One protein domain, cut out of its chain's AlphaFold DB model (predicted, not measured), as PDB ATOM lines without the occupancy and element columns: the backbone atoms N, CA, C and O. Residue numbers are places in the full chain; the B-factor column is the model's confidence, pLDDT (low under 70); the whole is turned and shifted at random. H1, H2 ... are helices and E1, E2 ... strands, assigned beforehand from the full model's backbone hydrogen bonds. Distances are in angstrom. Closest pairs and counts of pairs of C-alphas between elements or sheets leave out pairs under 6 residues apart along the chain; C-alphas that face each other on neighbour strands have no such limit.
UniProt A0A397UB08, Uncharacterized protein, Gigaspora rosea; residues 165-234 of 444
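What this domain is: This is residues 165 to 234 of the 444 residues of an uncharacterized protein of Gigaspora rosea (UniProt A0A397UB08). Strand E1 forms a small core with two short antiparallel pairings, residues 165 to 166 along one side and 199 to 200 along the other, while helices H1 and H2 lie on one side of this core and helix H3 on the opposite side. No helix touches another, and residues 173 to 178, of which 173 to 174 belong to H1, stick out from the rest. The 70 printed residues have three named helices and one named strand, in the order H1, H2, E1, H3, and the class is mostly helix. The whole is only just compact, close to loose, with a radius of gyration of the C-alphas of 12.9 A and spans of 33 by 28 by 20 A.

How they stand to each other: H2, residues 183 to 195, and H3, residues 220 to 232, are apart. The closest C-alphas of H2 and E1, residues 213 to 215, are those of Leu 193 and Trp 214, 8.0 A apart. For E1 and H3 they are those of Thr 215 and Asp 223, 7.5 A apart. H1, residues 167 to 174, comes closest to E1 at the C-alphas of Leu 167 and Phe 213, 6.2 A apart. H1 and H2 are near each other, with 8 pairs of C-alphas within 10 A; H1 and H3 are apart. E1 pairs with no named strand. In H2 and H3 every O i to N i+4 pair is within hydrogen-bond range, in H1 3 of 4.

Where its parts are: H2 measures 18.4 A from C-alpha 183 at (41.829, -11.776, -23.838) to C-alpha 195, H3 18.3 A, ending at C-alpha 232 at (49.306, -16.425, 3.535). H1 measures 10.9 A from C-alpha 167 at (46.664, -21.052, -16.551), and E1 6.9 A.

The domain as a whole: The C-alphas of Gly 178 and Thr 219, the two farthest apart, are 35.2 A apart. The printed part has no cut. The link from H2 to E1, 17 residues, is long. Mean pLDDT of the printed part is 72.0; 21 residues are under 70, among them 225 to 234.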
ATOM      1  N   ILE A 165      46.229 -26.494 -12.225       72.31
ATOM      2  CA  ILE A 165      46.766 -25.900 -13.440       72.31
ATOM      3  C   ILE A 165      46.932 -24.407 -13.180       72.31
ATOM      4  O   ILE A 165      45.949 -23.724 -12.897       72.31
ATOM      5  N   GLU A 166      48.151 -23.892 -13.306       80.31
ATOM      6  CA  GLU A 166      48.376 -22.451 -13.439       80.31
ATOM      7  C   GLU A 166      48.194 -22.074 -14.915       80.31
ATOM      8  O   GLU A 166      48.921 -22.554 -15.789       80.31
ATOM      9  N   LEU A 167      47.166 -21.277 -15.200       74.00
ATOM     10  CA  LEU A 167      46.664 -21.052 -16.551       74.00
ATOM     11  C   LEU A 167      47.699 -20.390 -17.467       74.00
ATOM     12  O   LEU A 167      47.856 -20.813 -18.609       74.00
ATOM     13  N   HIS A 168      48.411 -19.367 -17.001       74.31
ATOM     14  CA  HIS A 168      49.300 -18.579 -17.852       74.31
ATOM     15  C   HIS A 168      50.564 -19.351 -18.241       74.31
ATOM     16  O   HIS A 168      50.960 -19.322 -19.408       74.31
ATOM     17  N   SER A 169      51.171 -20.091 -17.312       69.81
ATOM     18  CA  SER A 169      52.322 -20.952 -17.605       69.81
ATOM     19  C   SER A 169      51.930 -22.107 -18.518       69.81
ATOM     20  O   SER A 169      52.632 -22.353 -19.494       69.81
ATOM     21  N   ALA A 170      50.779 -22.748 -18.277       70.31
ATOM     22  CA  ALA A 170      50.298 -23.828 -19.136       70.31
ATOM     23  C   ALA A 170      50.053 -23.354 -20.578       70.31
ATOM     24  O   ALA A 170      50.367 -24.065 -21.529       70.31
ATOM     25  N   LEU A 171      49.529 -22.137 -20.758       70.75
ATOM     26  CA  LEU A 171      49.367 -21.552 -22.088       70.75
ATOM     27  C   LEU A 171      50.713 -21.177 -22.712       70.75
ATOM     28  O   LEU A 171      50.917 -21.440 -23.892       70.75
ATOM     29  N   ARG A 172      51.656 -20.619 -21.947       70.00
ATOM     30  CA  ARG A 172      52.989 -20.271 -22.464       70.00
ATOM     31  C   ARG A 172      53.712 -21.474 -23.074       70.00
ATOM     32  O   ARG A 172      54.412 -21.295 -24.061       70.00
ATOM     33  N   ASP A 173      53.514 -22.667 -22.523       68.19
ATOM     34  CA  ASP A 173      54.118 -23.896 -23.047       68.19
ATOM     35  C   ASP A 173      53.422 -24.404 -24.330       68.19
ATOM     36  O   ASP A 173      54.028 -25.124 -25.123       68.19
ATOM     37  N   LEU A 174      52.163 -24.014 -24.564       66.75
ATOM     38  CA  LEU A 174      51.378 -24.390 -25.749       66.75
ATOM     39  C   LEU A 174      51.597 -23.460 -26.949       66.75
ATOM     40  O   LEU A 174      51.362 -23.863 -28.090       66.75
ATOM     41  N   TYR A 175      52.011 -22.217 -26.707       70.50
ATOM     42  CA  TYR A 175      52.238 -21.223 -27.753       70.50
ATOM     43  C   TYR A 175      53.737 -21.021 -28.032       70.50
ATOM     44  O   TYR A 175      54.576 -21.255 -27.163       70.50
ATOM     45  N   PRO A 176      54.114 -20.555 -29.238       72.88
ATOM     46  CA  PRO A 176      55.503 -20.231 -29.544       72.88
ATOM     47  C   PRO A 176      56.091 -19.207 -28.564       72.88
ATOM     48  O   PRO A 176      55.417 -18.259 -28.152       72.88
ATOM     49  N   THR A 177      57.377 -19.352 -28.244       69.56
ATOM     50  CA  THR A 177      58.110 -18.416 -27.379       69.56
ATOM     51  C   THR A 177      57.964 -16.972 -27.864       69.56
ATOM     52  O   THR A 177      58.364 -16.652 -28.983       69.56
ATOM     53  N   GLY A 178      57.415 -16.103 -27.010       70.06
ATOM     54  CA  GLY A 178      57.174 -14.684 -27.304       70.06
ATOM     55  C   GLY A 178      55.771 -14.354 -27.824       70.06
ATOM     56  O   GLY A 178      55.490 -13.185 -28.078       70.06
ATOM     57  N   TYR A 179      54.887 -15.345 -27.972       74.38
ATOM     58  CA  TYR A 179      53.482 -15.112 -28.306       74.38
ATOM     59  C   TYR A 179      52.711 -14.525 -27.114       74.38
ATOM     60  O   TYR A 179      52.743 -15.068 -26.010       74.38
ATOM     61  N   GLU A 180      51.984 -13.435 -27.354       78.31
ATOM     62  CA  GLU A 180      51.130 -12.785 -26.360       78.31
ATOM     63  C   GLU A 180      49.680 -13.260 -26.530       78.31
ATOM     64  O   GLU A 180      49.027 -12.977 -27.539       78.31
ATOM     65  N   VAL A 181      49.182 -14.016 -25.547       75.44
ATOM     66  CA  VAL A 181      47.822 -14.573 -25.565       75.44
ATOM     67  C   VAL A 181      46.805 -13.458 -25.346       75.44
ATOM     68  O   VAL A 181      46.841 -12.754 -24.339       75.44
ATOM     69  N   LYS A 182      45.848 -13.319 -26.264       78.69
ATOM     70  CA  LYS A 182      44.833 -12.258 -26.203       78.69
ATOM     71  C   LYS A 182      43.696 -12.619 -25.246       78.69
ATOM     72  O   LYS A 182      43.312 -13.782 -25.120       78.69
ATOM     73  N   ASP A 183      43.007 -11.609 -24.716       76.31
ATOM     74  CA  ASP A 183      41.829 -11.776 -23.838       76.31
ATOM     75  C   ASP A 183      40.730 -12.683 -24.403       76.31
ATOM     76  O   ASP A 183      39.969 -13.318 -23.669       76.31
ATOM     77  N   ARG A 184      40.570 -12.705 -25.730       70.00
ATOM     78  CA  ARG A 184      39.586 -13.568 -26.396       70.00
ATOM     79  C   ARG A 184      39.985 -15.043 -26.308       70.00
ATOM     80  O   ARG A 184      39.113 -15.884 -26.113       70.00
ATOM     81  N   GLU A 185      41.273 -15.338 -26.436       72.31
ATOM     82  CA  GLU A 185      41.828 -16.690 -26.338       72.31
ATOM     83  C   GLU A 185      41.787 -17.165 -24.885       72.31
ATOM     84  O   GLU A 185      41.264 -18.241 -24.616       72.31
ATOM     85  N   LEU A 186      42.189 -16.315 -23.933       76.06
ATOM     86  CA  LEU A 186      42.045 -16.576 -22.495       76.06
ATOM     87  C   LEU A 186      40.597 -16.904 -22.108       76.06
ATOM     88  O   LEU A 186      40.344 -17.865 -21.382       76.06
ATOM     89  N   ARG A 187      39.615 -16.156 -22.627       75.56
ATOM     90  CA  ARG A 187      38.189 -16.459 -22.406       75.56
ATOM     91  C   ARG A 187      37.772 -17.814 -22.982       75.56
ATOM     92  O   ARG A 187      36.999 -18.520 -22.335       75.56
ATOM     93  N   ALA A 188      38.278 -18.183 -24.158       68.75
ATOM     94  CA  ALA A 188      38.006 -19.485 -24.764       68.75
ATOM     95  C   ALA A 188      38.608 -20.632 -23.934       68.75
ATOM     96  O   ALA A 188      37.913 -21.608 -23.649       68.75
ATOM     97  N   TRP A 189      39.844 -20.475 -23.454       76.38
ATOM     98  CA  TRP A 189      40.505 -21.441 -22.573       76.38
ATOM     99  C   TRP A 189      39.765 -21.624 -21.246       76.38
ATOM    100  O   TRP A 189      39.488 -22.754 -20.849       76.38
ATOM    101  N   LYS A 190      39.324 -20.535 -20.605       79.25
ATOM    102  CA  LYS A 190      38.507 -20.606 -19.378       79.25
ATOM    103  C   LYS A 190      37.168 -21.309 -19.613       79.25
ATOM    104  O   LYS A 190      36.733 -22.103 -18.782       79.25
ATOM    105  N   ALA A 191      36.511 -21.051 -20.746       70.44
ATOM    106  CA  ALA A 191      35.275 -21.745 -21.111       70.44
ATOM    107  C   ALA A 191      35.509 -23.250 -21.324       70.44
ATOM    108  O   ALA A 191      34.717 -24.073 -20.865       70.44
ATOM    109  N   MET A 192      36.626 -23.614 -21.955       74.19
ATOM    110  CA  MET A 192      37.010 -25.008 -22.147       74.19
ATOM    111  C   MET A 192      37.303 -25.713 -20.815       74.19
ATOM    112  O   MET A 192      36.788 -26.808 -20.590       74.19
ATOM    113  N   LEU A 193      38.050 -25.073 -19.908       73.12
ATOM    114  CA  LEU A 193      38.339 -25.597 -18.567       73.12
ATOM    115  C   LEU A 193      37.058 -25.852 -17.760       73.12
ATOM    116  O   LEU A 193      36.919 -26.904 -17.137       73.12
ATOM    117  N   LYS A 194      36.076 -24.949 -17.836       76.75
ATOM    118  CA  LYS A 194      34.758 -25.159 -17.218       76.75
ATOM    119  C   LYS A 194      34.012 -26.352 -17.826       76.75
ATOM    120  O   LYS A 194      33.437 -27.149 -17.089       76.75
ATOM    121  N   ASN A 195      34.055 -26.516 -19.150       73.88
ATOM    122  CA  ASN A 195      33.380 -27.624 -19.838       73.88
ATOM    123  C   ASN A 195      33.960 -28.999 -19.479       73.88
ATOM    124  O   ASN A 195      33.223 -29.982 -19.429       73.88
ATOM    125  N   ILE A 196      35.255 -29.072 -19.168       69.81
ATOM    126  CA  ILE A 196      35.924 -30.303 -18.713       69.81
ATOM    127  C   ILE A 196      35.917 -30.464 -17.181       69.81
ATOM    128  O   ILE A 196      36.712 -31.233 -16.639       69.81
ATOM    129  N   ARG A 197      34.999 -29.765 -16.493       75.38
ATOM    130  CA  ARG A 197      34.772 -29.807 -15.036       75.38
ATOM    131  C   ARG A 197      35.951 -29.339 -14.177       75.38
ATOM    132  O   ARG A 197      36.092 -29.799 -13.049       75.38
ATOM    133  N   CYS A 198      36.784 -28.427 -14.673       76.69
ATOM    134  CA  CYS A 198      37.756 -27.754 -13.815       76.69
ATOM    135  C   CYS A 198      37.106 -26.585 -13.051       76.69
ATOM    136  O   CYS A 198      36.236 -25.885 -13.578       76.69
ATOM    137  N   THR A 199      37.573 -26.345 -11.829       83.19
ATOM    138  CA  THR A 199      37.130 -25.273 -10.932       83.19
ATOM    139  C   THR A 199      38.266 -24.285 -10.691       83.19
ATOM    140  O   THR A 199      39.396 -24.688 -10.437       83.19
ATOM    141  N   GLU A 200      37.970 -22.989 -10.762       87.56
ATOM    142  CA  GLU A 200      38.915 -21.922 -10.422       87.56
ATOM    143  C   GLU A 200      39.106 -21.852  -8.897       87.56
ATOM    144  O   GLU A 200      38.127 -21.790  -8.149       87.56
ATOM    145  N   ILE A 201      40.359 -21.880  -8.439       84.31
ATOM    146  CA  ILE A 201      40.749 -21.942  -7.018       84.31
ATOM    147  C   ILE A 201      41.794 -20.880  -6.638       84.31
ATOM    148  O   ILE A 201      42.509 -21.030  -5.649       84.31
ATOM    149  N   THR A 202      41.901 -19.809  -7.423       83.69
ATOM    150  CA  THR A 202      42.840 -18.702  -7.194       83.69
ATOM    151  C   THR A 202      42.612 -18.053  -5.812       83.69
ATOM    152  O   THR A 202      41.484 -17.647  -5.525       83.69
ATOM    153  N   PRO A 203      43.648 -17.933  -4.952       73.00
ATOM    154  CA  PRO A 203      43.491 -17.454  -3.572       73.00
ATOM    155  C   PRO A 203      43.528 -15.920  -3.417       73.00
ATOM    156  O   PRO A 203      43.313 -15.419  -2.317       73.00
ATOM    157  N   PHE A 204      43.803 -15.168  -4.486       76.75
ATOM    158  CA  PHE A 204      43.952 -13.707  -4.472       76.75
ATOM    159  C   PHE A 204      43.093 -13.022  -5.542       76.75
ATOM    160  O   PHE A 204      42.644 -13.644  -6.508       76.75
ATOM    161  N   GLY A 205      42.837 -11.724  -5.350       72.69
ATOM    162  CA  GLY A 205      42.048 -10.916  -6.279       72.69
ATOM    163  C   GLY A 205      42.797 -10.600  -7.577       72.69
ATOM    164  O   GLY A 205      44.020 -10.509  -7.598       72.69
ATOM    165  N   LYS A 206      42.051 -10.344  -8.660       69.75
ATOM    166  CA  LYS A 206      42.611  -9.966  -9.979       69.75
ATOM    167  C   LYS A 206      43.409  -8.660  -9.974       69.75
ATOM    168  O   LYS A 206      44.147  -8.394 -10.912       69.75
ATOM    169  N   GLU A 207      43.237  -7.836  -8.944       67.19
ATOM    170  CA  GLU A 207      44.009  -6.604  -8.750       67.19
ATOM    171  C   GLU A 207      45.410  -6.882  -8.180       67.19
ATOM    172  O   GLU A 207      46.311  -6.060  -8.333       67.19
ATOM    173  N   GLU A 208      45.606  -8.040  -7.540       64.06
ATOM    174  CA  GLU A 208      46.869  -8.430  -6.901       64.06
ATOM    175  C   GLU A 208      47.787  -9.200  -7.858       64.06
ATOM    176  O   GLU A 208      49.011  -9.123  -7.735       64.06
ATOM    177  N   SER A 209      47.214  -9.953  -8.804       70.19
ATOM    178  CA  SER A 209      47.970 -10.741  -9.777       70.19
ATOM    179  C   SER A 209      47.134 -11.187 -10.968       70.19
ATOM    180  O   SER A 209      45.923 -11.387 -10.869       70.19
ATOM    181  N   GLU A 210      47.828 -11.397 -12.083       70.81
ATOM    182  CA  GLU A 210      47.290 -11.974 -13.313       70.81
ATOM    183  C   GLU A 210      47.277 -13.512 -13.295       70.81
ATOM    184  O   GLU A 210      46.680 -14.121 -14.177       70.81
ATOM    185  N   PHE A 211      47.915 -14.163 -12.314       74.81
ATOM    186  CA  PHE A 211      47.956 -15.625 -12.238       74.81
ATOM    187  C   PHE A 211      46.592 -16.219 -11.869       74.81
ATOM    188  O   PHE A 211      45.912 -15.747 -10.959       74.81
ATOM    189  N   GLU A 212      46.217 -17.313 -12.532       81.50
ATOM    190  CA  GLU A 212      44.961 -18.021 -12.271       81.50
ATOM    191  C   GLU A 212      45.206 -19.517 -12.089       81.50
ATOM    192  O   GLU A 212      45.826 -20.164 -12.935       81.50
ATOM    193  N   PHE A 213      44.667 -20.081 -11.006       80.88
ATOM    194  CA  PHE A 213      44.818 -21.493 -10.663       80.88
ATOM    195  C   PHE A 213      43.496 -22.245 -10.823       80.88
ATOM    196  O   PHE A 213      42.452 -21.808 -10.338       80.88
ATOM    197  N   TRP A 214      43.542 -23.400 -11.481       82.12
ATOM    198  CA  TRP A 214      42.376 -24.209 -11.832       82.12
ATOM    199  C   TRP A 214      42.591 -25.665 -11.454       82.12
ATOM    200  O   TRP A 214      43.567 -26.251 -11.888       82.12
ATOM    201  N   THR A 215      41.677 -26.293 -10.718       80.19
ATOM    202  CA  THR A 215      41.789 -27.716 -10.367       80.19
ATOM    203  C   THR A 215      40.765 -28.589 -11.079       80.19
ATOM    204  O   THR A 215      39.641 -28.154 -11.315       80.19
ATOM    205  N   ARG A 216      41.133 -29.834 -11.401       75.94
ATOM    206  CA  ARG A 216      40.197 -30.904 -11.810       75.94
ATOM    207  C   ARG A 216      39.900 -31.888 -10.666       75.94
ATOM    208  O   ARG A 216      39.359 -32.967 -10.897       75.94
ATOM    209  N   SER A 217      40.289 -31.556  -9.437       73.94
ATOM    210  CA  SER A 217      40.008 -32.380  -8.263       73.94
ATOM    211  C   SER A 217      38.502 -32.536  -8.030       73.94
ATOM    212  O   SER A 217      37.724 -31.616  -8.266       73.94
ATOM    213  N   LEU A 218      38.095 -33.706  -7.527       71.06
ATOM    214  CA  LEU A 218      36.719 -33.947  -7.073       71.06
ATOM    215  C   LEU A 218      36.388 -33.174  -5.782       71.06
ATOM    216  O   LEU A 218      35.218 -33.078  -5.428       71.06
ATOM    217  N   THR A 219      37.403 -32.625  -5.104       73.50
ATOM    218  CA  THR A 219      37.284 -31.807  -3.886       73.50
ATOM    219  C   THR A 219      38.096 -30.506  -4.020       73.50
ATOM    220  O   THR A 219      39.187 -30.399  -3.445       73.50
ATOM    221  N   PRO A 220      37.620 -29.519  -4.804       72.69
ATOM    222  CA  PRO A 220      38.333 -28.261  -5.052       72.69
ATOM    223  C   PRO A 220      38.607 -27.423  -3.797       72.69
ATOM    224  O   PRO A 220      39.521 -26.600  -3.787       72.69
ATOM    225  N   GLU A 221      37.830 -27.624  -2.732       74.50
ATOM    226  CA  GLU A 221      37.934 -26.884  -1.474       74.50
ATOM    227  C   GLU A 221      39.264 -27.156  -0.764       74.50
ATOM    228  O   GLU A 221      39.868 -26.236  -0.219       74.50
ATOM    229  N   ILE A 222      39.752 -28.399  -0.814       67.12
ATOM    230  CA  ILE A 222      41.016 -28.800  -0.180       67.12
ATOM    231  C   ILE A 222      42.197 -28.130  -0.891       67.12
ATOM    232  O   ILE A 222      43.083 -27.563  -0.244       67.12
ATOM    233  N   ASP A 223      42.184 -28.157  -2.225       69.69
ATOM    234  CA  ASP A 223      43.208 -27.519  -3.053       69.69
ATOM    235  C   ASP A 223      43.211 -26.003  -2.835       69.69
ATOM    236  O   ASP A 223      44.268 -25.398  -2.652       69.69
ATOM    237  N   ARG A 224      42.021 -25.396  -2.765       76.88
ATOM    238  CA  ARG A 224      41.855 -23.971  -2.476       76.88
ATOM    239  C   ARG A 224      42.405 -23.595  -1.102       76.88
ATOM    240  O   ARG A 224      43.213 -22.678  -1.018       76.88
ATOM    241  N   SER A 225      42.028 -24.309  -0.040       67.19
ATOM    242  CA  SER A 225      42.544 -24.037   1.310       67.19
ATOM    243  C   SER A 225      44.061 -24.226   1.400       67.19
ATOM    244  O   SER A 225      44.735 -23.496   2.123       67.19
ATOM    245  N   THR A 226      44.618 -25.167   0.634       67.50
ATOM    246  CA  THR A 226      46.071 -25.373   0.549       67.50
ATOM    247  C   THR A 226      46.761 -24.200  -0.152       67.50
ATOM    248  O   THR A 226      47.774 -23.704   0.345       67.50
ATOM    249  N   LEU A 227      46.206 -23.706  -1.266       64.81
ATOM    250  CA  LEU A 227      46.720 -22.514  -1.951       64.81
ATOM    251  C   LEU A 227      46.585 -21.251  -1.088       64.81
ATOM    252  O   LEU A 227      47.517 -20.454  -1.034       64.81
ATOM    253  N   GLU A 228      45.478 -21.078  -0.367       68.12
ATOM    254  CA  GLU A 228      45.288 -19.965   0.572       68.12
ATOM    255  C   GLU A 228      46.327 -20.008   1.705       68.12
ATOM    256  O   GLU A 228      46.947 -18.991   2.021       68.12
ATOM    257  N   LEU A 229      46.604 -21.191   2.267       58.62
ATOM    258  CA  LEU A 229      47.639 -21.364   3.289       58.62
ATOM    259  C   LEU A 229      49.035 -21.023   2.751       58.62
ATOM    260  O   LEU A 229      49.792 -20.314   3.415       58.62
ATOM    261  N   LEU A 230      49.381 -21.512   1.558       52.38
ATOM    262  CA  LEU A 230      50.666 -21.237   0.912       52.38
ATOM    263  C   LEU A 230      50.820 -19.753   0.548       52.38
ATOM    264  O   LEU A 230      51.923 -19.213   0.661       52.38
ATOM    265  N   TYR A 231      49.728 -19.089   0.165       59.78
ATOM    266  CA  TYR A 231      49.686 -17.652  -0.093       59.78
ATOM    267  C   TYR A 231      49.923 -16.845   1.188       59.78
ATOM    268  O   TYR A 231      50.871 -16.064   1.262       59.78
ATOM    269  N   HIS A 232      49.147 -17.104   2.245       56.56
ATOM    270  CA  HIS A 232      49.306 -16.425   3.535       56.56
ATOM    271  C   HIS A 232      50.645 -16.722   4.225       56.56
ATOM    272  O   HIS A 232      51.147 -15.893   4.981       56.56
ATOM    273  N   SER A 233      51.245 -17.878   3.942       46.97
ATOM    274  CA  SER A 233      52.566 -18.262   4.452       46.97
ATOM    275  C   SER A 233      53.729 -17.719   3.606       46.97
ATOM    276  O   SER A 233      54.886 -17.958   3.943       46.97
ATOM    277  N   GLY A 234      53.450 -16.995   2.514       50.16
ATOM    278  CA  GLY A 234      54.462 -16.366   1.656       50.16
ATOM    279  C   GLY A 234      55.213 -17.324   0.722       50.16
ATOM    280  O   GLY A 234      56.225 -16.935   0.138       50.16
TER     281      GLY A 234